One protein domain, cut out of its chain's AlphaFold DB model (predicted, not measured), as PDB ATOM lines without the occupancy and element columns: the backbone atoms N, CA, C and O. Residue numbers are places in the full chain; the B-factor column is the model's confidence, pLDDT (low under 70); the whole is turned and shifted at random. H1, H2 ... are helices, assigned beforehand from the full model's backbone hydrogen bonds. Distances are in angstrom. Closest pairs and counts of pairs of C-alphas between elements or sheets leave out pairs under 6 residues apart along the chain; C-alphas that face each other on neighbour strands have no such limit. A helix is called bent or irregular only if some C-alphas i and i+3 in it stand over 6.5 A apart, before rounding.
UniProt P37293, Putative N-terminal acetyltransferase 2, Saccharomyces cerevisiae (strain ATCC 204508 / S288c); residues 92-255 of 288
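AT A GLANCE: This is residues 92 to 255 of the 288 residues of the protein "Putative N-terminal acetyltransferase 2" of Saccharomyces cerevisiae (strain ATCC 204508 / S288c) (UniProt P37293). This is a long, open string of helices: H2 makes its middle, with H6 and H7a packed on it. H1, H7b and H8 gather near the beginning of H2, where residues 240 to 255 stick out; near its other end the hairpin of H3 and H4 turns off, and residues 161 to 176 stick out before H5 leads back to H6. There are 164 residues printed, with eight named helices, H1 to H8 in order, and no named strand: all helix. The whole is extended, with a radius of gyration of the C-alphas of 23.9 A and spans of 78 by 45 by 31 A.

HOW THE PARTS SIT: Begin at H1, residues 93 to 100, which touches H2, residues 102 to 125, only at the corner, closest at C-alphas 97 and 104, 6.0 A apart. H3, residues 127 to 141, and H4, residues 149 to 171, form a hairpin, closest at C-alphas 129 and 156, 6.0 A apart. H5, residues 182 to 189, touches no helix. H6, residues 192 to 207, touches the hub H2 at a steep tilt of 45 degrees, opposite ways, closest at C-alphas 120 and 201, 5.2 A apart. H7, residues 209 to 229, was assigned as one helix by its hydrogen bonds but is bent, C-alphas 218 and 221 being 6.7 A apart; its arms are H7a, residues 209 to 218, and H7b, residues 221 to 229. H7a touches residues 104 to 111 of H2 alone, closest at C-alphas 216 and 108, 6.2 A apart. H8, residues 234 to 249, is close to H7b but not clearly touching, with C-alphas 228 and 234 8.0 A apart. Every O i to N i+4 pair is within hydrogen-bond range in H1, H3, H4, H5, H6, H7b and H8; H2 has 19 of 20 and H7a 5 of 6.

IN THESE COORDINATES: Find C-alpha 93 at (36.168, -124.995, 15.427), where H1 begins. H2 runs 34.4 A from C-alpha 102 and H4 31.8 A from C-alpha 149; H8 ends at C-alpha 249, (37.664, -143.605, -0.037).

THE WHOLE: The C-alphas farthest apart, of Ala 165 and Gly 255, are 80.6 A apart. The printed part has no cut and no long link. In this model 43 printed residues have pLDDT under 70, among them 170 to 181 and 232 to 242.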
ATOM      1  N   GLY A  92      36.626-120.428  13.471       72.45
ATOM      2  CA  GLY A  92      36.178-121.228  14.614       72.45
ATOM      3  C   GLY A  92      36.675-122.682  14.628       72.45
ATOM      4  O   GLY A  92      37.801-122.991  14.236       72.45
ATOM      5  N   ILE A  93      35.823-123.589  15.123       71.82
ATOM      6  CA  ILE A  93      36.168-124.995  15.427       71.82
ATOM      7  C   ILE A  93      36.673-125.741  14.182       71.82
ATOM      8  O   ILE A  93      37.612-126.531  14.265       71.82
ATOM      9  N   LYS A  94      36.088-125.460  13.009       73.38
ATOM     10  CA  LYS A  94      36.433-126.128  11.742       73.38
ATOM     11  C   LYS A  94      37.874-125.826  11.300       73.38
ATOM     12  O   LYS A  94      38.574-126.738  10.863       73.38
ATOM     13  N   GLY A  95      38.352-124.592  11.473       75.18
ATOM     14  CA  GLY A  95      39.748-124.224  11.195       75.18
ATOM     15  C   GLY A  95      40.739-124.849  12.165       75.18
ATOM     16  O   GLY A  95      41.797-125.325  11.753       75.18
ATOM     17  N   LEU A  96      40.371-124.927  13.444       72.46
ATOM     18  CA  LEU A  96      41.190-125.581  14.466       72.46
ATOM     19  C   LEU A  96      41.324-127.081  14.210       72.46
ATOM     20  O   LEU A  96      42.427-127.616  14.311       72.46
ATOM     21  N   MET A  97      40.240-127.749  13.816       73.63
ATOM     22  CA  MET A  97      40.290-129.165  13.458       73.63
ATOM     23  C   MET A  97      41.117-129.422  12.196       73.63
ATOM     24  O   MET A  97      41.861-130.398  12.162       73.63
ATOM     25  N   ALA A  98      41.078-128.536  11.196       75.26
ATOM     26  CA  ALA A  98      41.923-128.669  10.007       75.26
ATOM     27  C   ALA A  98      43.426-128.506  10.320       75.26
ATOM     28  O   ALA A  98      44.253-129.231   9.764       75.26
ATOM     29  N   LYS A  99      43.789-127.573  11.213       79.51
ATOM     30  CA  LYS A  99      45.194-127.287  11.560       79.51
ATOM     31  C   LYS A  99      45.775-128.242  12.603       79.51
ATOM     32  O   LYS A  99      46.913-128.679  12.457       79.51
ATOM     33  N   TYR A 100      45.009-128.565  13.642       76.32
ATOM     34  CA  TYR A 100      45.488-129.305  14.815       76.32
ATOM     35  C   TYR A 100      44.880-130.711  14.958       76.32
ATOM     36  O   TYR A 100      45.356-131.499  15.778       76.32
ATOM     37  N   GLY A 101      43.863-131.064  14.165       82.66
ATOM     38  CA  GLY A 101      43.259-132.398  14.160       82.66
ATOM     39  C   GLY A 101      42.641-132.785  15.503       82.66
ATOM     40  O   GLY A 101      42.031-131.967  16.195       82.66
ATOM     41  N   TYR A 102      42.844-134.042  15.905       82.01
ATOM     42  CA  TYR A 102      42.361-134.581  17.186       82.01
ATOM     43  C   TYR A 102      42.928-133.841  18.401       82.01
ATOM     44  O   TYR A 102      42.344-133.897  19.478       82.01
ATOM     45  N   SER A 103      44.041-133.113  18.249       84.01
ATOM     46  CA  SER A 103      44.570-132.325  19.359       84.01
ATOM     47  C   SER A 103      43.591-131.236  19.796       84.01
ATOM     48  O   SER A 103      43.457-131.013  20.994       84.01
ATOM     49  N   ALA A 104      42.876-130.599  18.861       84.88
ATOM     50  CA  ALA A 104      41.831-129.633  19.201       84.88
ATOM     51  C   ALA A 104      40.649-130.312  19.915       84.88
ATOM     52  O   ALA A 104      40.093-129.747  20.853       84.88
ATOM     53  N   LEU A 105      40.306-131.546  19.519       87.16
ATOM     54  CA  LEU A 105      39.257-132.337  20.168       87.16
ATOM     55  C   LEU A 105      39.619-132.664  21.627       87.16
ATOM     56  O   LEU A 105      38.793-132.469  22.511       87.16
ATOM     57  N   ILE A 106      40.851-133.118  21.894       88.39
ATOM     58  CA  ILE A 106      41.300-133.418  23.264       88.39
ATOM     59  C   ILE A 106      41.229-132.165  24.136       88.39
ATOM     60  O   ILE A 106      40.704-132.232  25.244       88.39
ATOM     61  N   VAL A 107      41.729-131.026  23.645       89.62
ATOM     62  CA  VAL A 107      41.679-129.760  24.395       89.62
ATOM     63  C   VAL A 107      40.236-129.387  24.698       89.62
ATOM     64  O   VAL A 107      39.932-129.035  25.831       89.62
ATOM     65  N   TYR A 108      39.338-129.531  23.725       87.41
ATOM     66  CA  TYR A 108      37.916-129.269  23.910       87.41
ATOM     67  C   TYR A 108      37.291-130.164  24.992       87.41
ATOM     68  O   TYR A 108      36.541-129.672  25.835       87.41
ATOM     69  N   ILE A 109      37.613-131.461  25.003       91.40
ATOM     70  CA  ILE A 109      37.136-132.416  26.018       91.40
ATOM     71  C   ILE A 109      37.732-132.099  27.394       91.40
ATOM     72  O   ILE A 109      37.019-132.139  28.391       91.40
ATOM     73  N   LEU A 110      39.016-131.746  27.471       92.08
ATOM     74  CA  LEU A 110      39.660-131.373  28.730       92.08
ATOM     75  C   LEU A 110      39.052-130.088  29.298       92.08
ATOM     76  O   LEU A 110      38.758-130.024  30.487       92.08
ATOM     77  N   LEU A 111      38.806-129.100  28.437       90.43
ATOM     78  CA  LEU A 111      38.139-127.859  28.809       90.43
ATOM     79  C   LEU A 111      36.722-128.154  29.303       90.43
ATOM     80  O   LEU A 111      36.356-127.724  30.382       90.43
ATOM     81  N   THR A 112      35.989-129.022  28.602       89.12
ATOM     82  CA  THR A 112      34.675-129.526  29.032       89.12
ATOM     83  C   THR A 112      34.742-130.176  30.427       89.12
ATOM     84  O   THR A 112      33.893-129.913  31.276       89.12
ATOM     85  N   CYS A 113      35.765-130.995  30.682       90.44
ATOM     86  CA  CYS A 113      35.975-131.679  31.959       90.44
ATOM     87  C   CYS A 113      36.276-130.712  33.115       90.44
ATOM     88  O   CYS A 113      35.896-130.993  34.242       90.44
ATOM     89  N   VAL A 114      36.925-129.574  32.851       91.42
ATOM     90  CA  VAL A 114      37.188-128.523  33.852       91.42
ATOM     91  C   VAL A 114      35.987-127.585  34.011       91.42
ATOM     92  O   VAL A 114      35.638-127.205  35.127       91.42
ATOM     93  N   ASP A 115      35.321-127.255  32.905       89.57
ATOM     94  CA  ASP A 115      34.162-126.363  32.855       89.57
ATOM     95  C   ASP A 115      32.977-126.934  33.646       89.57
ATOM     96  O   ASP A 115      32.223-126.177  34.251       89.57
ATOM     97  N   LEU A 116      32.777-128.258  33.633       87.99
ATOM     98  CA  LEU A 116      31.645-128.899  34.306       87.99
ATOM     99  C   LEU A 116      31.728-128.780  35.844       87.99
ATOM    100  O   LEU A 116      30.776-128.258  36.424       87.99
ATOM    101  N   PRO A 117      32.833-129.157  36.521       90.73
ATOM    102  CA  PRO A 117      33.020-128.904  37.947       90.73
ATOM    103  C   PRO A 117      33.046-127.419  38.297       90.73
ATOM    104  O   PRO A 117      32.527-127.043  39.339       90.73
ATOM    105  N   LEU A 118      33.625-126.566  37.443       90.70
ATOM    106  CA  LEU A 118      33.670-125.126  37.699       90.70
ATOM    107  C   LEU A 118      32.267-124.510  37.675       90.70
ATOM    108  O   LEU A 118      31.910-123.728  38.555       90.70
ATOM    109  N   CYS A 119      31.453-124.900  36.696       88.56
ATOM    110  CA  CYS A 119      30.062-124.489  36.608       88.56
ATOM    111  C   CYS A 119      29.235-125.045  37.771       88.56
ATOM    112  O   CYS A 119      28.481-124.297  38.390       88.56
ATOM    113  N   PHE A 120      29.425-126.321  38.110       90.63
ATOM    114  CA  PHE A 120      28.785-126.946  39.262       90.63
ATOM    115  C   PHE A 120      29.144-126.232  40.570       90.63
ATOM    116  O   PHE A 120      28.253-125.918  41.344       90.63
ATOM    117  N   LEU A 121      30.415-125.878  40.783       90.76
ATOM    118  CA  LEU A 121      30.863-125.135  41.963       90.76
ATOM    119  C   LEU A 121      30.277-123.719  42.011       90.76
ATOM    120  O   LEU A 121      29.930-123.237  43.083       90.76
ATOM    121  N   GLY A 122      30.122-123.063  40.858       90.37
ATOM    122  CA  GLY A 122      29.435-121.775  40.760       90.37
ATOM    123  C   GLY A 122      27.951-121.867  41.120       90.37
ATOM    124  O   GLY A 122      27.469-121.068  41.917       90.37
ATOM    125  N   VAL A 123      27.242-122.864  40.579       87.06
ATOM    126  CA  VAL A 123      25.831-123.128  40.910       87.06
ATOM    127  C   VAL A 123      25.692-123.471  42.390       87.06
ATOM    128  O   VAL A 123      24.868-122.873  43.067       87.06
ATOM    129  N   HIS A 124      26.557-124.332  42.917       85.52
ATOM    130  CA  HIS A 124      26.573-124.702  44.328       85.52
ATOM    131  C   HIS A 124      26.854-123.496  45.247       85.52
ATOM    132  O   HIS A 124      26.218-123.338  46.286       85.52
ATOM    133  N   SER A 125      27.738-122.580  44.833       84.69
ATOM    134  CA  SER A 125      28.039-121.333  45.556       84.69
ATOM    135  C   SER A 125      26.859-120.347  45.590       84.69
ATOM    136  O   SER A 125      26.732-119.571  46.537       84.69
ATOM    137  N   LEU A 126      25.943-120.395  44.610       83.70
ATOM    138  CA  LEU A 126      24.698-119.609  44.652       83.70
ATOM    139  C   LEU A 126      23.734-120.080  45.758       83.70
ATOM    140  O   LEU A 126      22.794-119.353  46.087       83.70
ATOM    141  N   GLY A 127      23.992-121.247  46.352       79.46
ATOM    142  CA  GLY A 127      23.253-121.810  47.473       79.46
ATOM    143  C   GLY A 127      21.896-122.389  47.072       79.46
ATOM    144  O   GLY A 127      21.202-121.882  46.183       79.46
ATOM    145  N   GLU A 128      21.470-123.436  47.785       75.46
ATOM    146  CA  GLU A 128      20.190-124.107  47.519       75.46
ATOM    147  C   GLU A 128      18.993-123.139  47.588       75.46
ATOM    148  O   GLU A 128      18.005-123.310  46.868       75.46
ATOM    149  N   GLU A 129      19.075-122.115  48.449       77.23
ATOM    150  CA  GLU A 129      17.998-121.144  48.666       77.23
ATOM    151  C   GLU A 129      17.674-120.358  47.395       77.23
ATOM    152  O   GLU A 129      16.507-120.221  47.030       77.23
ATOM    153  N   LYS A 130      18.694-119.867  46.680       81.72
ATOM    154  CA  LYS A 130      18.472-119.073  45.465       81.72
ATOM    155  C   LYS A 130      17.985-119.951  44.326       81.72
ATOM    156  O   LYS A 130      17.045-119.583  43.623       81.72
ATOM    157  N   ILE A 131      18.581-121.129  44.176       80.27
ATOM    158  CA  ILE A 131      18.271-122.058  43.087       80.27
ATOM    159  C   ILE A 131      16.818-122.523  43.174       80.27
ATOM    160  O   ILE A 131      16.125-122.549  42.159       80.27
ATOM    161  N   LYS A 132      16.316-122.819  44.379       79.13
ATOM    162  CA  LYS A 132      14.918-123.229  44.576       79.13
ATOM    163  C   LYS A 132      13.925-122.105  44.289       79.13
ATOM    164  O   LYS A 132      12.883-122.390  43.706       79.13
ATOM    165  N   ILE A 133      14.255-120.846  44.589       81.48
ATOM    166  CA  ILE A 133      13.427-119.691  44.190       81.48
ATOM    167  C   ILE A 133      13.379-119.572  42.660       81.48
ATOM    168  O   ILE A 133      12.297-119.446  42.090       81.48
ATOM    169  N   TYR A 134      14.522-119.680  41.970       83.69
ATOM    170  CA  TYR A 134      14.563-119.634  40.502       83.69
ATOM    171  C   TYR A 134      13.822-120.807  39.853       83.69
ATOM    172  O   TYR A 134      13.065-120.608  38.903       83.69
ATOM    173  N   LEU A 135      13.991-122.018  40.388       80.08
ATOM    174  CA  LEU A 135      13.240-123.195  39.958       80.08
ATOM    175  C   LEU A 135      11.740-123.002  40.182       80.08
ATOM    176  O   LEU A 135      10.958-123.349  39.303       80.08
ATOM    177  N   ASN A 136      11.331-122.429  41.317       82.88
ATOM    178  CA  ASN A 136       9.922-122.169  41.599       82.88
ATOM    179  C   ASN A 136       9.338-121.133  40.635       82.88
ATOM    180  O   ASN A 136       8.273-121.367  40.079       82.88
ATOM    181  N   ARG A 137      10.069-120.052  40.334       81.77
ATOM    182  CA  ARG A 137       9.675-119.079  39.300       81.77
ATOM    183  C   ARG A 137       9.525-119.734  37.927       81.77
ATOM    184  O   ARG A 137       8.545-119.483  37.235       81.77
ATOM    185  N   GLY A 138      10.438-120.634  37.557       84.79
ATOM    186  CA  GLY A 138      10.315-121.435  36.335       84.79
ATOM    187  C   GLY A 138       9.092-122.361  36.342       84.79
ATOM    188  O   GLY A 138       8.382-122.455  35.345       84.79
ATOM    189  N   LYS A 139       8.797-123.004  37.477       83.30
ATOM    190  CA  LYS A 139       7.602-123.846  37.650       83.30
ATOM    191  C   LYS A 139       6.301-123.043  37.623       83.30
ATOM    192  O   LYS A 139       5.312-123.545  37.097       83.30
ATOM    193  N   GLN A 140       6.301-121.812  38.137       83.13
ATOM    194  CA  GLN A 140       5.150-120.906  38.081       83.13
ATOM    195  C   GLN A 140       4.794-120.547  36.633       83.13
ATOM    196  O   GLN A 140       3.615-120.512  36.299       83.13
ATOM    197  N   LEU A 141       5.785-120.402  35.743       82.73
ATOM    198  CA  LEU A 141       5.532-120.202  34.307       82.73
ATOM    199  C   LEU A 141       4.854-121.410  33.640       82.73
ATOM    200  O   LEU A 141       4.135-121.244  32.663       82.73
ATOM    201  N   ILE A 142       5.067-122.616  34.173       79.88
ATOM    202  CA  ILE A 142       4.472-123.871  33.676       79.88
ATOM    203  C   ILE A 142       3.158-124.199  34.426       79.88
ATOM    204  O   ILE A 142       2.530-125.222  34.178       79.88
ATOM    205  N   GLY A 143       2.703-123.333  35.342       77.76
ATOM    206  CA  GLY A 143       1.458-123.523  36.099       77.76
ATOM    207  C   GLY A 143       1.520-124.605  37.188       77.76
ATOM    208  O   GLY A 143       0.491-124.951  37.756       77.76
ATOM    209  N   MET A 144       2.710-125.131  37.502       71.41
ATOM    210  CA  MET A 144       2.935-126.165  38.532       71.41
ATOM    211  C   MET A 144       3.762-125.645  39.728       71.41
ATOM    212  O   MET A 144       4.398-126.425  40.437       71.41
ATOM    213  N   GLY A 145       3.844-124.324  39.907       66.05
ATOM    214  CA  GLY A 145       4.674-123.685  40.934       66.05
ATOM    215  C   GLY A 145       3.920-123.392  42.228       66.05
ATOM    216  O   GLY A 145       2.771-122.962  42.195       66.05
ATOM    217  N   GLU A 146       4.591-123.574  43.365       72.57
ATOM    218  CA  GLU A 146       4.075-123.183  44.679       72.57
ATOM    219  C   GLU A 146       3.960-121.641  44.714       72.57
ATOM    220  O   GLU A 146       4.940-120.960  44.376       72.57
ATOM    221  N   PRO A 147       2.804-121.053  45.080       64.40
ATOM    222  CA  PRO A 147       2.618-119.601  45.024       64.40
ATOM    223  C   PRO A 147       3.438-118.852  46.086       64.40
ATOM    224  O   PRO A 147       3.864-117.723  45.852       64.40
ATOM    225  N   ASP A 148       3.727-119.489  47.224       73.58
ATOM    226  CA  ASP A 148       4.378-118.833  48.357       73.58
ATOM    227  C   ASP A 148       5.900-119.057  48.350       73.58
ATOM    228  O   ASP A 148       6.399-120.098  48.785       73.58
ATOM    229  N   GLU A 149       6.666-118.042  47.924       72.69
ATOM    230  CA  GLU A 149       8.140-118.047  48.000       72.69
ATOM    231  C   GLU A 149       8.642-118.302  49.441       72.69
ATOM    232  O   GLU A 149       9.675-118.944  49.645       72.69
ATOM    233  N   SER A 150       7.891-117.859  50.454       74.70
ATOM    234  CA  SER A 150       8.225-118.005  51.877       74.70
ATOM    235  C   SER A 150       8.201-119.457  52.367       74.70
ATOM    236  O   SER A 150       9.098-119.852  53.119       74.70
ATOM    237  N   LYS A 151       7.232-120.265  51.913       79.48
ATOM    238  CA  LYS A 151       7.140-121.698  52.246       79.48
ATOM    239  C   LYS A 151       8.318-122.464  51.656       79.48
ATOM    240  O   LYS A 151       9.001-123.186  52.376       79.48
ATOM    241  N   VAL A 152       8.638-122.194  50.388       78.39
ATOM    242  CA  VAL A 152       9.784-122.807  49.705       78.39
ATOM    243  C   VAL A 152      11.080-122.498  50.450       78.39
ATOM    244  O   VAL A 152      11.843-123.418  50.732       78.39
ATOM    245  N   ILE A 153      11.317-121.234  50.821       81.54
ATOM    246  CA  ILE A 153      12.510-120.820  51.579       81.54
ATOM    247  C   ILE A 153      12.587-121.539  52.932       81.54
ATOM    248  O   ILE A 153      13.659-122.007  53.317       81.54
ATOM    249  N   GLN A 154      11.468-121.659  53.651       84.17
ATOM    250  CA  GLN A 154      11.434-122.367  54.929       84.17
ATOM    251  C   GLN A 154      11.765-123.855  54.761       84.17
ATOM    252  O   GLN A 154      12.553-124.395  55.539       84.17
ATOM    253  N   ASP A 155      11.229-124.498  53.726       83.41
ATOM    254  CA  ASP A 155      11.526-125.895  53.408       83.41
ATOM    255  C   ASP A 155      12.985-126.092  53.002       83.41
ATOM    256  O   ASP A 155      13.591-127.106  53.360       83.41
ATOM    257  N   VAL A 156      13.581-125.124  52.293       81.13
ATOM    258  CA  VAL A 156      15.022-125.141  52.004       81.13
ATOM    259  C   VAL A 156      15.808-125.089  53.297       81.13
ATOM    260  O   VAL A 156      16.648-125.954  53.504       81.13
ATOM    261  N   ARG A 157      15.517-124.129  54.180       84.66
ATOM    262  CA  ARG A 157      16.245-123.968  55.447       84.66
ATOM    263  C   ARG A 157      16.125-125.190  56.342       84.66
ATOM    264  O   ARG A 157      17.125-125.615  56.905       84.66
ATOM    265  N   ARG A 158      14.937-125.795  56.437       85.75
ATOM    266  CA  ARG A 158      14.740-127.047  57.187       85.75
ATOM    267  C   ARG A 158      15.573-128.186  56.597       85.75
ATOM    268  O   ARG A 158      16.234-128.902  57.342       85.75
ATOM    269  N   LYS A 159      15.578-128.337  55.266       80.61
ATOM    270  CA  LYS A 159      16.382-129.360  54.575       80.61
ATOM    271  C   LYS A 159      17.881-129.098  54.703       80.61
ATOM    272  O   LYS A 159      18.627-130.045  54.905       80.61
ATOM    273  N   GLN A 160      18.300-127.841  54.622       80.98
ATOM    274  CA  GLN A 160      19.688-127.417  54.772       80.98
ATOM    275  C   GLN A 160      20.185-127.681  56.195       80.98
ATOM    276  O   GLN A 160      21.197-128.346  56.357       80.98
ATOM    277  N   ALA A 161      19.423-127.291  57.221       83.29
ATOM    278  CA  ALA A 161      19.758-127.574  58.617       83.29
ATOM    279  C   ALA A 161      19.841-129.084  58.899       83.29
ATOM    280  O   ALA A 161      20.730-129.540  59.614       83.29
ATOM    281  N   HIS A 162      18.947-129.881  58.300       81.99
ATOM    282  CA  HIS A 162      19.012-131.338  58.417       81.99
ATOM    283  C   HIS A 162      20.251-131.920  57.719       81.99
ATOM    284  O   HIS A 162      20.921-132.779  58.284       81.99
ATOM    285  N   ARG A 163      20.600-131.419  56.525       75.41
ATOM    286  CA  ARG A 163      21.824-131.799  55.799       75.41
ATOM    287  C   ARG A 163      23.082-131.420  56.568       75.41
ATOM    288  O   ARG A 163      23.999-132.224  56.622       75.41
ATOM    289  N   GLU A 164      23.117-130.240  57.175       77.50
ATOM    290  CA  GLU A 164      24.236-129.769  57.993       77.50
ATOM    291  C   GLU A 164      24.403-130.617  59.259       77.50
ATOM    292  O   GLU A 164      25.525-130.999  59.577       77.50
ATOM    293  N   ALA A 165      23.307-131.003  59.925       82.83
ATOM    294  CA  ALA A 165      23.354-131.921  61.066       82.83
ATOM    295  C   ALA A 165      23.898-133.307  60.669       82.83
ATOM    296  O   ALA A 165      24.796-133.833  61.325       82.83
ATOM    297  N   VAL A 166      23.415-133.862  59.552       74.27
ATOM    298  CA  VAL A 166      23.901-135.141  59.011       74.27
ATOM    299  C   VAL A 166      25.354-135.021  58.539       74.27
ATOM    300  O   VAL A 166      26.152-135.931  58.743       74.27
ATOM    301  N   GLN A 167      25.743-133.910  57.913       72.84
ATOM    302  CA  GLN A 167      27.106-133.705  57.430       72.84
ATOM    303  C   GLN A 167      28.095-133.521  58.580       72.84
ATOM    304  O   GLN A 167      29.191-134.061  58.493       72.84
ATOM    305  N   ALA A 168      27.718-132.822  59.652       75.82
ATOM    306  CA  ALA A 168      28.528-132.710  60.862       75.82
ATOM    307  C   ALA A 168      28.769-134.088  61.499       75.82
ATOM    308  O   ALA A 168      29.900-134.401  61.857       75.82
ATOM    309  N   GLU A 169      27.747-134.948  61.536       72.62
ATOM    310  CA  GLU A 169      27.885-136.337  61.994       72.62
ATOM    311  C   GLU A 169      28.803-137.172  61.075       72.62
ATOM    312  O   GLU A 169      29.576-138.014  61.533       72.62
ATOM    313  N   ASN A 170      28.758-136.933  59.760       64.28
ATOM    314  CA  ASN A 170      29.582-137.649  58.779       64.28
ATOM    315  C   ASN A 170      30.997-137.060  58.597       64.28
ATOM    316  O   ASN A 170      31.851-137.726  58.008       64.28
ATOM    317  N   ALA A 171      31.270-135.845  59.082       62.66
ATOM    318  CA  ALA A 171      32.565-135.174  58.947       62.66
ATOM    319  C   ALA A 171      33.676-135.866  59.759       62.66
ATOM    320  O   ALA A 171      34.826-135.889  59.324       62.66
ATOM    321  N   ASP A 172      33.337-136.522  60.869       62.20
ATOM    322  CA  ASP A 172      34.292-137.358  61.609       62.20
ATOM    323  C   ASP A 172      34.646-138.658  60.860       62.20
ATOM    324  O   ASP A 172      35.680-139.270  61.114       62.20
ATOM    325  N   LYS A 173      33.844-139.053  59.861       61.12
ATOM    326  CA  LYS A 173      34.046-140.251  59.022       61.12
ATOM    327  C   LYS A 173      34.671-139.928  57.659       61.12
ATOM    328  O   LYS A 173      34.510-140.677  56.693       61.12
ATOM    329  N   VAL A 174      35.380-138.801  57.539       56.99
ATOM    330  CA  VAL A 174      35.979-138.334  56.269       56.99
ATOM    331  C   VAL A 174      37.015-139.315  55.701       56.99
ATOM    332  O   VAL A 174      37.171-139.389  54.481       56.99
ATOM    333  N   GLU A 175      37.663-140.134  56.534       57.63
ATOM    334  CA  GLU A 175      38.548-141.209  56.055       57.63
ATOM    335  C   GLU A 175      37.765-142.393  55.449       57.63
ATOM    336  O   GLU A 175      38.166-142.942  54.416       57.63
ATOM    337  N   ASP A 176      36.590-142.716  55.997       57.15
ATOM    338  CA  ASP A 176      35.705-143.766  55.480       57.15
ATOM    339  C   ASP A 176      34.995-143.346  54.188       57.15
ATOM    340  O   ASP A 176      34.716-144.181  53.324       57.15
ATOM    341  N   ALA A 177      34.776-142.043  53.988       56.71
ATOM    342  CA  ALA A 177      34.169-141.495  52.775       56.71
ATOM    343  C   ALA A 177      34.986-141.781  51.499       56.71
ATOM    344  O   ALA A 177      34.419-141.834  50.407       56.71
ATOM    345  N   SER A 178      36.304-142.003  51.620       50.85
ATOM    346  CA  SER A 178      37.150-142.439  50.501       50.85
ATOM    347  C   SER A 178      37.109-143.954  50.261       50.85
ATOM    348  O   SER A 178      37.514-144.392  49.182       50.85
ATOM    349  N   ARG A 179      36.672-144.752  51.247       57.19
ATOM    350  CA  ARG A 179      36.507-146.215  51.140       57.19
ATOM    351  C   ARG A 179      35.101-146.623  50.712       57.19
ATOM    352  O   ARG A 179      34.947-147.730  50.196       57.19
ATOM    353  N   LYS A 180      34.102-145.753  50.901       59.93
ATOM    354  CA  LYS A 180      32.753-145.951  50.367       59.93
ATOM    355  C   LYS A 180      32.840-146.248  48.876       59.93
ATOM    356  O   LYS A 180      33.523-145.553  48.117       59.93
ATOM    357  N   THR A 181      32.179-147.323  48.461       64.44
ATOM    358  CA  THR A 181      32.144-147.703  47.050       64.44
ATOM    359  C   THR A 181      31.605-146.525  46.244       64.44
ATOM    360  O   THR A 181      30.698-145.824  46.686       64.44
ATOM    361  N   PHE A 182      32.160-146.306  45.048       72.74
ATOM    362  CA  PHE A 182      31.718-145.280  44.098       72.74
ATOM    363  C   PHE A 182      30.186-145.179  44.083       72.74
ATOM    364  O   PHE A 182      29.640-144.092  44.226       72.74
ATOM    365  N   ASN A 183      29.498-146.324  44.049       73.08
ATOM    366  CA  ASN A 183      28.042-146.438  44.090       73.08
ATOM    367  C   ASN A 183      27.378-145.732  45.284       73.08
ATOM    368  O   ASN A 183      26.411-145.017  45.058       73.08
ATOM    369  N   GLU A 184      27.872-145.875  46.516       74.58
ATOM    370  CA  GLU A 184      27.304-145.205  47.702       74.58
ATOM    371  C   GLU A 184      27.478-143.690  47.625       74.58
ATOM    372  O   GLU A 184      26.523-142.944  47.827       74.58
ATOM    373  N   ARG A 185      28.666-143.236  47.205       64.22
ATOM    374  CA  ARG A 185      28.938-141.820  46.927       64.22
ATOM    375  C   ARG A 185      27.983-141.283  45.857       64.22
ATOM    376  O   ARG A 185      27.482-140.175  46.003       64.22
ATOM    377  N   TRP A 186      27.685-142.056  44.808       67.32
ATOM    378  CA  TRP A 186      26.681-141.669  43.808       67.32
ATOM    379  C   TRP A 186      25.263-141.663  44.360       67.32
ATOM    380  O   TRP A 186      24.488-140.833  43.910       67.32
ATOM    381  N   GLN A 187      24.899-142.553  45.287       68.36
ATOM    382  CA  GLN A 187      23.563-142.550  45.895       68.36
ATOM    383  C   GLN A 187      23.370-141.348  46.825       68.36
ATOM    384  O   GLN A 187      22.329-140.710  46.756       68.36
ATOM    385  N   GLU A 188      24.379-140.977  47.614       67.66
ATOM    386  CA  GLU A 188      24.359-139.729  48.390       67.66
ATOM    387  C   GLU A 188      24.317-138.514  47.448       67.66
ATOM    388  O   GLU A 188      23.491-137.620  47.605       67.66
ATOM    389  N   MET A 189      25.116-138.522  46.371       65.13
ATOM    390  CA  MET A 189      25.083-137.442  45.378       65.13
ATOM    391  C   MET A 189      23.800-137.390  44.527       65.13
ATOM    392  O   MET A 189      23.583-136.394  43.839       65.13
ATOM    393  N   LYS A 190      22.934-138.416  44.564       60.07
ATOM    394  CA  LYS A 190      21.588-138.386  43.949       60.07
ATOM    395  C   LYS A 190      20.587-137.561  44.742       60.07
ATOM    396  O   LYS A 190      19.431-137.465  44.320       60.07
ATOM    397  N   ASP A 191      21.012-136.963  45.852       64.01
ATOM    398  CA  ASP A 191      20.288-135.880  46.487       64.01
ATOM    399  C   ASP A 191      19.647-134.979  45.430       64.01
ATOM    400  O   ASP A 191      20.318-134.447  44.542       64.01
ATOM    401  N   SER A 192      18.320-134.848  45.486       65.40
ATOM    402  CA  SER A 192      17.556-134.203  44.413       65.40
ATOM    403  C   SER A 192      18.013-132.765  44.162       65.40
ATOM    404  O   SER A 192      17.879-132.279  43.040       65.40
ATOM    405  N   THR A 193      18.588-132.105  45.180       76.81
ATOM    406  CA  THR A 193      19.233-130.801  45.013       76.81
ATOM    407  C   THR A 193      20.462-130.897  44.108       76.81
ATOM    408  O   THR A 193      20.521-130.168  43.127       76.81
ATOM    409  N   LEU A 194      21.396-131.823  44.351       81.98
ATOM    410  CA  LEU A 194      22.620-131.958  43.551       81.98
ATOM    411  C   LEU A 194      22.330-132.367  42.107       81.98
ATOM    412  O   LEU A 194      23.004-131.895  41.197       81.98
ATOM    413  N   LEU A 195      21.306-133.192  41.868       83.26
ATOM    414  CA  LEU A 195      20.865-133.516  40.508       83.26
ATOM    415  C   LEU A 195      20.279-132.277  39.817       83.26
ATOM    416  O   LEU A 195      20.638-131.997  38.676       83.26
ATOM    417  N   ALA A 196      19.426-131.503  40.496       85.78
ATOM    418  CA  ALA A 196      18.893-130.254  39.949       85.78
ATOM    419  C   ALA A 196      20.008-129.230  39.668       85.78
ATOM    420  O   ALA A 196      20.024-128.620  38.600       85.78
ATOM    421  N   GLU A 197      20.973-129.091  40.579       86.91
ATOM    422  CA  GLU A 197      22.171-128.263  40.410       86.91
ATOM    423  C   GLU A 197      23.026-128.747  39.244       86.91
ATOM    424  O   GLU A 197      23.428-127.938  38.416       86.91
ATOM    425  N   LEU A 198      23.252-130.057  39.122       88.79
ATOM    426  CA  LEU A 198      23.978-130.667  38.010       88.79
ATOM    427  C   LEU A 198      23.244-130.451  36.689       88.79
ATOM    428  O   LEU A 198      23.888-130.184  35.680       88.79
ATOM    429  N   LEU A 199      21.912-130.517  36.674       89.83
ATOM    430  CA  LEU A 199      21.095-130.280  35.484       89.83
ATOM    431  C   LEU A 199      21.164-128.810  35.047       89.83
ATOM    432  O   LEU A 199      21.368-128.533  33.863       89.83
ATOM    433  N   ILE A 200      21.077-127.872  35.994       89.45
ATOM    434  CA  ILE A 200      21.292-126.438  35.743       89.45
ATOM    435  C   ILE A 200      22.729-126.198  35.266       89.45
ATOM    436  O   ILE A 200      22.940-125.536  34.249       89.45
ATOM    437  N   ALA A 201      23.713-126.783  35.947       89.33
ATOM    438  CA  ALA A 201      25.119-126.685  35.593       89.33
ATOM    439  C   ALA A 201      25.393-127.285  34.212       89.33
ATOM    440  O   ALA A 201      26.171-126.723  33.458       89.33
ATOM    441  N   TYR A 202      24.718-128.366  33.819       90.31
ATOM    442  CA  TYR A 202      24.799-128.935  32.475       90.31
ATOM    443  C   TYR A 202      24.210-127.981  31.426       90.31
ATOM    444  O   TYR A 202      24.795-127.804  30.354       90.31
ATOM    445  N   GLY A 203      23.101-127.309  31.750       91.61
ATOM    446  CA  GLY A 203      22.521-126.250  30.920       91.61
ATOM    447  C   GLY A 203      23.494-125.089  30.697       91.61
ATOM    448  O   GLY A 203      23.766-124.710  29.554       91.61
ATOM    449  N   ILE A 204      24.100-124.581  31.773       88.31
ATOM    450  CA  ILE A 204      25.106-123.510  31.712       88.31
ATOM    451  C   ILE A 204      26.377-124.005  31.001       88.31
ATOM    452  O   ILE A 204      26.908-123.324  30.125       88.31
ATOM    453  N   HIS A 205      26.827-125.224  31.283       87.76
ATOM    454  CA  HIS A 205      27.968-125.865  30.636       87.76
ATOM    455  C   HIS A 205      27.772-126.006  29.119       87.76
ATOM    456  O   HIS A 205      28.730-125.852  28.359       87.76
ATOM    457  N   LYS A 206      26.543-126.257  28.654       84.96
ATOM    458  CA  LYS A 206      26.206-126.251  27.224       84.96
ATOM    459  C   LYS A 206      26.209-124.831  26.648       84.96
ATOM    460  O   LYS A 206      26.637-124.650  25.512       84.96
ATOM    461  N   SER A 207      25.811-123.819  27.422       83.86
ATOM    462  CA  SER A 207      25.873-122.410  26.991       83.86
ATOM    463  C   SER A 207      27.309-121.881  26.822       83.86
ATOM    464  O   SER A 207      27.545-120.975  26.021       83.86
ATOM    465  N   LEU A 208      28.299-122.516  27.467       84.97
ATOM    466  CA  LEU A 208      29.717-122.153  27.352       84.97
ATOM    467  C   LEU A 208      30.319-122.369  25.955       84.97
ATOM    468  O   LEU A 208      31.485-122.044  25.768       84.97
ATOM    469  N   ILE A 209      29.577-122.842  24.947       83.35
ATOM    470  CA  ILE A 209      30.069-122.940  23.558       83.35
ATOM    471  C   ILE A 209      30.646-121.599  23.066       83.35
ATOM    472  O   ILE A 209      31.693-121.597  22.418       83.35
ATOM    473  N   ILE A 210      30.029-120.467  23.424       86.84
ATOM    474  CA  ILE A 210      30.473-119.128  22.991       86.84
ATOM    475  C   ILE A 210      31.882-118.806  23.511       86.84
ATOM    476  O   ILE A 210      32.692-118.249  22.776       86.84
ATOM    477  N   VAL A 211      32.200-119.197  24.747       85.58
ATOM    478  CA  VAL A 211      33.511-118.964  25.381       85.58
ATOM    479  C   VAL A 211      34.496-120.095  25.063       85.58
ATOM    480  O   VAL A 211      35.690-119.867  24.872       85.58
ATOM    481  N   ARG A 212      34.007-121.329  24.931       86.40
ATOM    482  CA  ARG A 212      34.819-122.532  24.725       86.40
ATOM    483  C   ARG A 212      35.535-122.521  23.384       86.40
ATOM    484  O   ARG A 212      36.685-122.950  23.317       86.40
ATOM    485  N   VAL A 213      34.886-122.035  22.322       85.82
ATOM    486  CA  VAL A 213      35.497-121.941  20.985       85.82
ATOM    487  C   VAL A 213      36.710-120.999  20.968       85.82
ATOM    488  O   VAL A 213      37.786-121.466  20.578       85.82
ATOM    489  N   PRO A 214      36.610-119.727  21.403       89.67
ATOM    490  CA  PRO A 214      37.770-118.845  21.463       89.67
ATOM    491  C   PRO A 214      38.814-119.331  22.475       89.67
ATOM    492  O   PRO A 214      40.003-119.309  22.165       89.67
ATOM    493  N   LEU A 215      38.404-119.860  23.636       90.09
ATOM    494  CA  LEU A 215      39.351-120.361  24.636       90.09
ATOM    495  C   LEU A 215      40.153-121.565  24.120       90.09
ATOM    496  O   LEU A 215      41.375-121.610  24.257       90.09
ATOM    497  N   THR A 216      39.497-122.504  23.433       90.42
ATOM    498  CA  THR A 216      40.171-123.627  22.763       90.42
ATOM    499  C   THR A 216      41.125-123.118  21.687       90.42
ATOM    500  O   THR A 216      42.243-123.622  21.593       90.42
ATOM    501  N   ALA A 217      40.739-122.104  20.903       90.04
ATOM    502  CA  ALA A 217      41.604-121.526  19.875       90.04
ATOM    503  C   ALA A 217      42.923-120.983  20.446       90.04
ATOM    504  O   ALA A 217      43.980-121.171  19.845       90.04
ATOM    505  N   VAL A 218      42.854-120.361  21.627       92.03
ATOM    506  CA  VAL A 218      44.003-119.783  22.336       92.03
ATOM    507  C   VAL A 218      44.845-120.853  23.037       92.03
ATOM    508  O   VAL A 218      46.072-120.811  22.967       92.03
ATOM    509  N   LEU A 219      44.219-121.838  23.688       90.36
ATOM    510  CA  LEU A 219      44.929-122.871  24.457       90.36
ATOM    511  C   LEU A 219      45.553-123.964  23.581       90.36
ATOM    512  O   LEU A 219      46.624-124.485  23.907       90.36
ATOM    513  N   THR A 220      44.911-124.312  22.463       90.80
ATOM    514  CA  THR A 220      45.358-125.390  21.565       90.80
ATOM    515  C   THR A 220      46.824-125.267  21.126       90.80
ATOM    516  O   THR A 220      47.537-126.263  21.269       90.80
ATOM    517  N   PRO A 221      47.347-124.118  20.641       86.59
ATOM    518  CA  PRO A 221      48.751-124.033  20.229       86.59
ATOM    519  C   PRO A 221      49.739-124.356  21.361       86.59
ATOM    520  O   PRO A 221      50.772-124.977  21.106       86.59
ATOM    521  N   SER A 222      49.427-123.985  22.608       88.45
ATOM    522  CA  SER A 222      50.259-124.286  23.781       88.45
ATOM    523  C   SER A 222      50.202-125.766  24.155       88.45
ATOM    524  O   SER A 222      51.239-126.389  24.389       88.45
ATOM    525  N   PHE A 223      49.006-126.357  24.145       88.67
ATOM    526  CA  PHE A 223      48.820-127.776  24.449       88.67
ATOM    527  C   PHE A 223      49.492-128.686  23.412       88.67
ATOM    528  O   PHE A 223      50.162-129.654  23.766       88.67
ATOM    529  N   VAL A 224      49.401-128.331  22.127       86.52
ATOM    530  CA  VAL A 224      50.069-129.055  21.033       86.52
ATOM    531  C   VAL A 224      51.587-129.059  21.227       86.52
ATOM    532  O   VAL A 224      52.218-130.100  21.052       86.52
ATOM    533  N   LYS A 225      52.184-127.932  21.640       86.72
ATOM    534  CA  LYS A 225      53.623-127.860  21.948       86.72
ATOM    535  C   LYS A 225      54.007-128.731  23.145       86.72
ATOM    536  O   LYS A 225      55.068-129.348  23.124       86.72
ATOM    537  N   LEU A 226      53.158-128.807  24.169       87.25
ATOM    538  CA  LEU A 226      53.386-129.683  25.319       87.25
ATOM    539  C   LEU A 226      53.369-131.161  24.898       87.25
ATOM    540  O   LEU A 226      54.290-131.899  25.232       87.25
ATOM    541  N   LEU A 227      52.390-131.572  24.089       85.56
ATOM    542  CA  LEU A 227      52.310-132.937  23.556       85.56
ATOM    543  C   LEU A 227      53.499-133.299  22.653       85.56
ATOM    544  O   LEU A 227      53.996-134.423  22.725       85.56
ATOM    545  N   GLN A 228      53.988-132.345  21.855       83.13
ATOM    546  CA  GLN A 228      55.203-132.522  21.052       83.13
ATOM    547  C   GLN A 228      56.438-132.755  21.933       83.13
ATOM    548  O   GLN A 228      57.269-133.596  21.599       83.13
ATOM    549  N   ARG A 229      56.541-132.079  23.089       84.79
ATOM    550  CA  ARG A 229      57.622-132.320  24.065       84.79
ATOM    551  C   ARG A 229      57.520-133.687  24.738       84.79
ATOM    552  O   ARG A 229      58.546-134.311  24.969       84.79
ATOM    553  N   PHE A 230      56.307-134.177  24.993       81.38
ATOM    554  CA  PHE A 230      56.077-135.532  25.511       81.38
ATOM    555  C   PHE A 230      56.308-136.644  24.463       81.38
ATOM    556  O   PHE A 230      56.043-137.811  24.739       81.38
ATOM    557  N   GLY A 231      56.804-136.317  23.261       74.43
ATOM    558  CA  GLY A 231      57.128-137.295  22.215       74.43
ATOM    559  C   GLY A 231      55.907-137.855  21.485       74.43
ATOM    560  O   GLY A 231      56.023-138.773  20.668       74.43
ATOM    561  N   ILE A 232      54.719-137.301  21.739       67.34
ATOM    562  CA  ILE A 232      53.499-137.714  21.060       67.34
ATOM    563  C   ILE A 232      53.381-136.874  19.777       67.34
ATOM    564  O   ILE A 232      52.787-135.800  19.737       67.34
ATOM    565  N   ASP A 233      53.971-137.371  18.689       66.65
ATOM    566  CA  ASP A 233      53.891-136.794  17.334       66.65
ATOM    567  C   ASP A 233      52.503-137.075  16.695       66.65
ATOM    568  O   ASP A 233      52.391-137.681  15.620       66.65
ATOM    569  N   LEU A 234      51.403-136.667  17.355       61.69
ATOM    570  CA  LEU A 234      50.030-136.938  16.880       61.69
ATOM    571  C   LEU A 234      49.825-136.436  15.440       61.69
ATOM    572  O   LEU A 234      49.148-137.076  14.637       61.69
ATOM    573  N   MET A 235      50.467-135.327  15.077       60.55
ATOM    574  CA  MET A 235      50.256-134.648  13.800       60.55
ATOM    575  C   MET A 235      50.761-135.450  12.584       60.55
ATOM    576  O   MET A 235      50.128-135.430  11.528       60.55
ATOM    577  N   LYS A 236      51.872-136.195  12.714       63.05
ATOM    578  CA  LYS A 236      52.434-137.002  11.607       63.05
ATOM    579  C   LYS A 236      51.670-138.308  11.414       63.05
ATOM    580  O   LYS A 236      51.399-138.700  10.278       63.05
ATOM    581  N   LYS A 237      51.294-138.965  12.516       61.36
ATOM    582  CA  LYS A 237      50.515-140.212  12.478       61.36
ATOM    583  C   LYS A 237      49.117-139.970  11.907       61.36
ATOM    584  O   LYS A 237      48.649-140.766  11.102       61.36
ATOM    585  N   GLN A 238      48.499-138.832  12.226       62.20
ATOM    586  CA  GLN A 238      47.165-138.504  11.720       62.20
ATOM    587  C   GLN A 238      47.127-138.207  10.232       62.20
ATOM    588  O   GLN A 238      46.244-138.722   9.557       62.20
ATOM    589  N   LYS A 239      48.102-137.464   9.688       65.97
ATOM    590  CA  LYS A 239      48.171-137.261   8.234       65.97
ATOM    591  C   LYS A 239      48.309-138.585   7.491       65.97
ATOM    592  O   LYS A 239      47.620-138.760   6.499       65.97
ATOM    593  N   LYS A 240      49.118-139.529   7.991       64.93
ATOM    594  CA  LYS A 240      49.244-140.866   7.388       64.93
ATOM    595  C   LYS A 240      47.946-141.666   7.479       64.93
ATOM    596  O   LYS A 240      47.477-142.135   6.457       64.93
ATOM    597  N   VAL A 241      47.328-141.771   8.658       69.34
ATOM    598  CA  VAL A 241      46.073-142.528   8.840       69.34
ATOM    599  C   VAL A 241      44.923-141.916   8.033       69.34
ATOM    600  O   VAL A 241      44.201-142.639   7.348       69.34
ATOM    601  N   PHE A 242      44.784-140.588   8.040       67.55
ATOM    602  CA  PHE A 242      43.783-139.887   7.237       67.55
ATOM    603  C   PHE A 242      44.076-140.003   5.739       67.55
ATOM    604  O   PHE A 242      43.150-140.218   4.973       67.55
ATOM    605  N   GLN A 243      45.340-139.934   5.304       71.93
ATOM    606  CA  GLN A 243      45.704-140.202   3.909       71.93
ATOM    607  C   GLN A 243      45.417-141.648   3.510       71.93
ATOM    608  O   GLN A 243      44.943-141.854   2.400       71.93
ATOM    609  N   THR A 244      45.650-142.635   4.379       74.12
ATOM    610  CA  THR A 244      45.315-144.040   4.105       74.12
ATOM    611  C   THR A 244      43.802-144.224   3.969       74.12
ATOM    612  O   THR A 244      43.355-144.820   2.991       74.12
ATOM    613  N   MET A 245      42.996-143.644   4.866       69.60
ATOM    614  CA  MET A 245      41.529-143.699   4.765       69.60
ATOM    615  C   MET A 245      40.987-142.903   3.568       69.60
ATOM    616  O   MET A 245      40.135-143.398   2.837       69.60
ATOM    617  N   ALA A 246      41.512-141.702   3.310       72.23
ATOM    618  CA  ALA A 246      41.116-140.873   2.172       72.23
ATOM    619  C   ALA A 246      41.547-141.489   0.833       72.23
ATOM    620  O   ALA A 246      40.812-141.400  -0.143       72.23
ATOM    621  N   SER A 247      42.704-142.157   0.782       69.44
ATOM    622  CA  SER A 247      43.131-142.924  -0.397       69.44
ATOM    623  C   SER A 247      42.271-144.171  -0.599       69.44
ATOM    624  O   SER A 247      42.040-144.554  -1.741       69.44
ATOM    625  N   GLY A 248      41.759-144.767   0.485       64.87
ATOM    626  CA  GLY A 248      40.773-145.848   0.443       64.87
ATOM    627  C   GLY A 248      39.385-145.402  -0.033       64.87
ATOM    628  O   GLY A 248      38.725-146.154  -0.741       64.87
ATOM    629  N   ALA A 249      38.970-144.177   0.309       65.19
ATOM    630  CA  ALA A 249      37.664-143.605  -0.037       65.19
ATOM    631  C   ALA A 249      37.643-142.826  -1.362       65.19
ATOM    632  O   ALA A 249      36.568-142.542  -1.891       65.19
ATOM    633  N   LYS A 250      38.808-142.456  -1.914       63.12
ATOM    634  CA  LYS A 250      38.886-141.811  -3.224       63.12
ATOM    635  C   LYS A 250      38.445-142.819  -4.278       63.12
ATOM    636  O   LYS A 250      39.242-143.639  -4.729       63.12
ATOM    637  N   ILE A 251      37.182-142.710  -4.681       62.40
ATOM    638  CA  ILE A 251      36.659-143.319  -5.896       62.40
ATOM    639  C   ILE A 251      37.609-142.938  -7.032       62.40
ATOM    640  O   ILE A 251      37.698-141.782  -7.449       62.40
ATOM    641  N   ARG A 252      38.399-143.911  -7.477       57.16
ATOM    642  CA  ARG A 252      39.209-143.780  -8.679       57.16
ATOM    643  C   ARG A 252      38.321-144.246  -9.823       57.16
ATOM    644  O   ARG A 252      37.979-145.422  -9.883       57.16
ATOM    645  N   TYR A 253      37.938-143.333 -10.704       59.15
ATOM    646  CA  TYR A 253      37.368-143.713 -11.991       59.15
ATOM    647  C   TYR A 253      38.503-144.247 -12.869       59.15
ATOM    648  O   TYR A 253      39.571-143.629 -12.934       59.15
ATOM    649  N   LYS A 254      38.315-145.419 -13.488       58.90
ATOM    650  CA  LYS A 254      39.329-146.017 -14.381       58.90
ATOM    651  C   LYS A 254      39.435-145.266 -15.718       58.90
ATOM    652  O   LYS A 254      40.451-145.370 -16.396       58.90
ATOM    653  N   GLY A 255      38.415-144.478 -16.057       63.80
ATOM    654  CA  GLY A 255      38.336-143.621 -17.238       63.80
ATOM    655  C   GLY A 255      37.281-142.527 -17.054       63.80
ATOM    656  O   GLY A 255      36.740-142.366 -15.964       63.80
TER     657      GLY A 255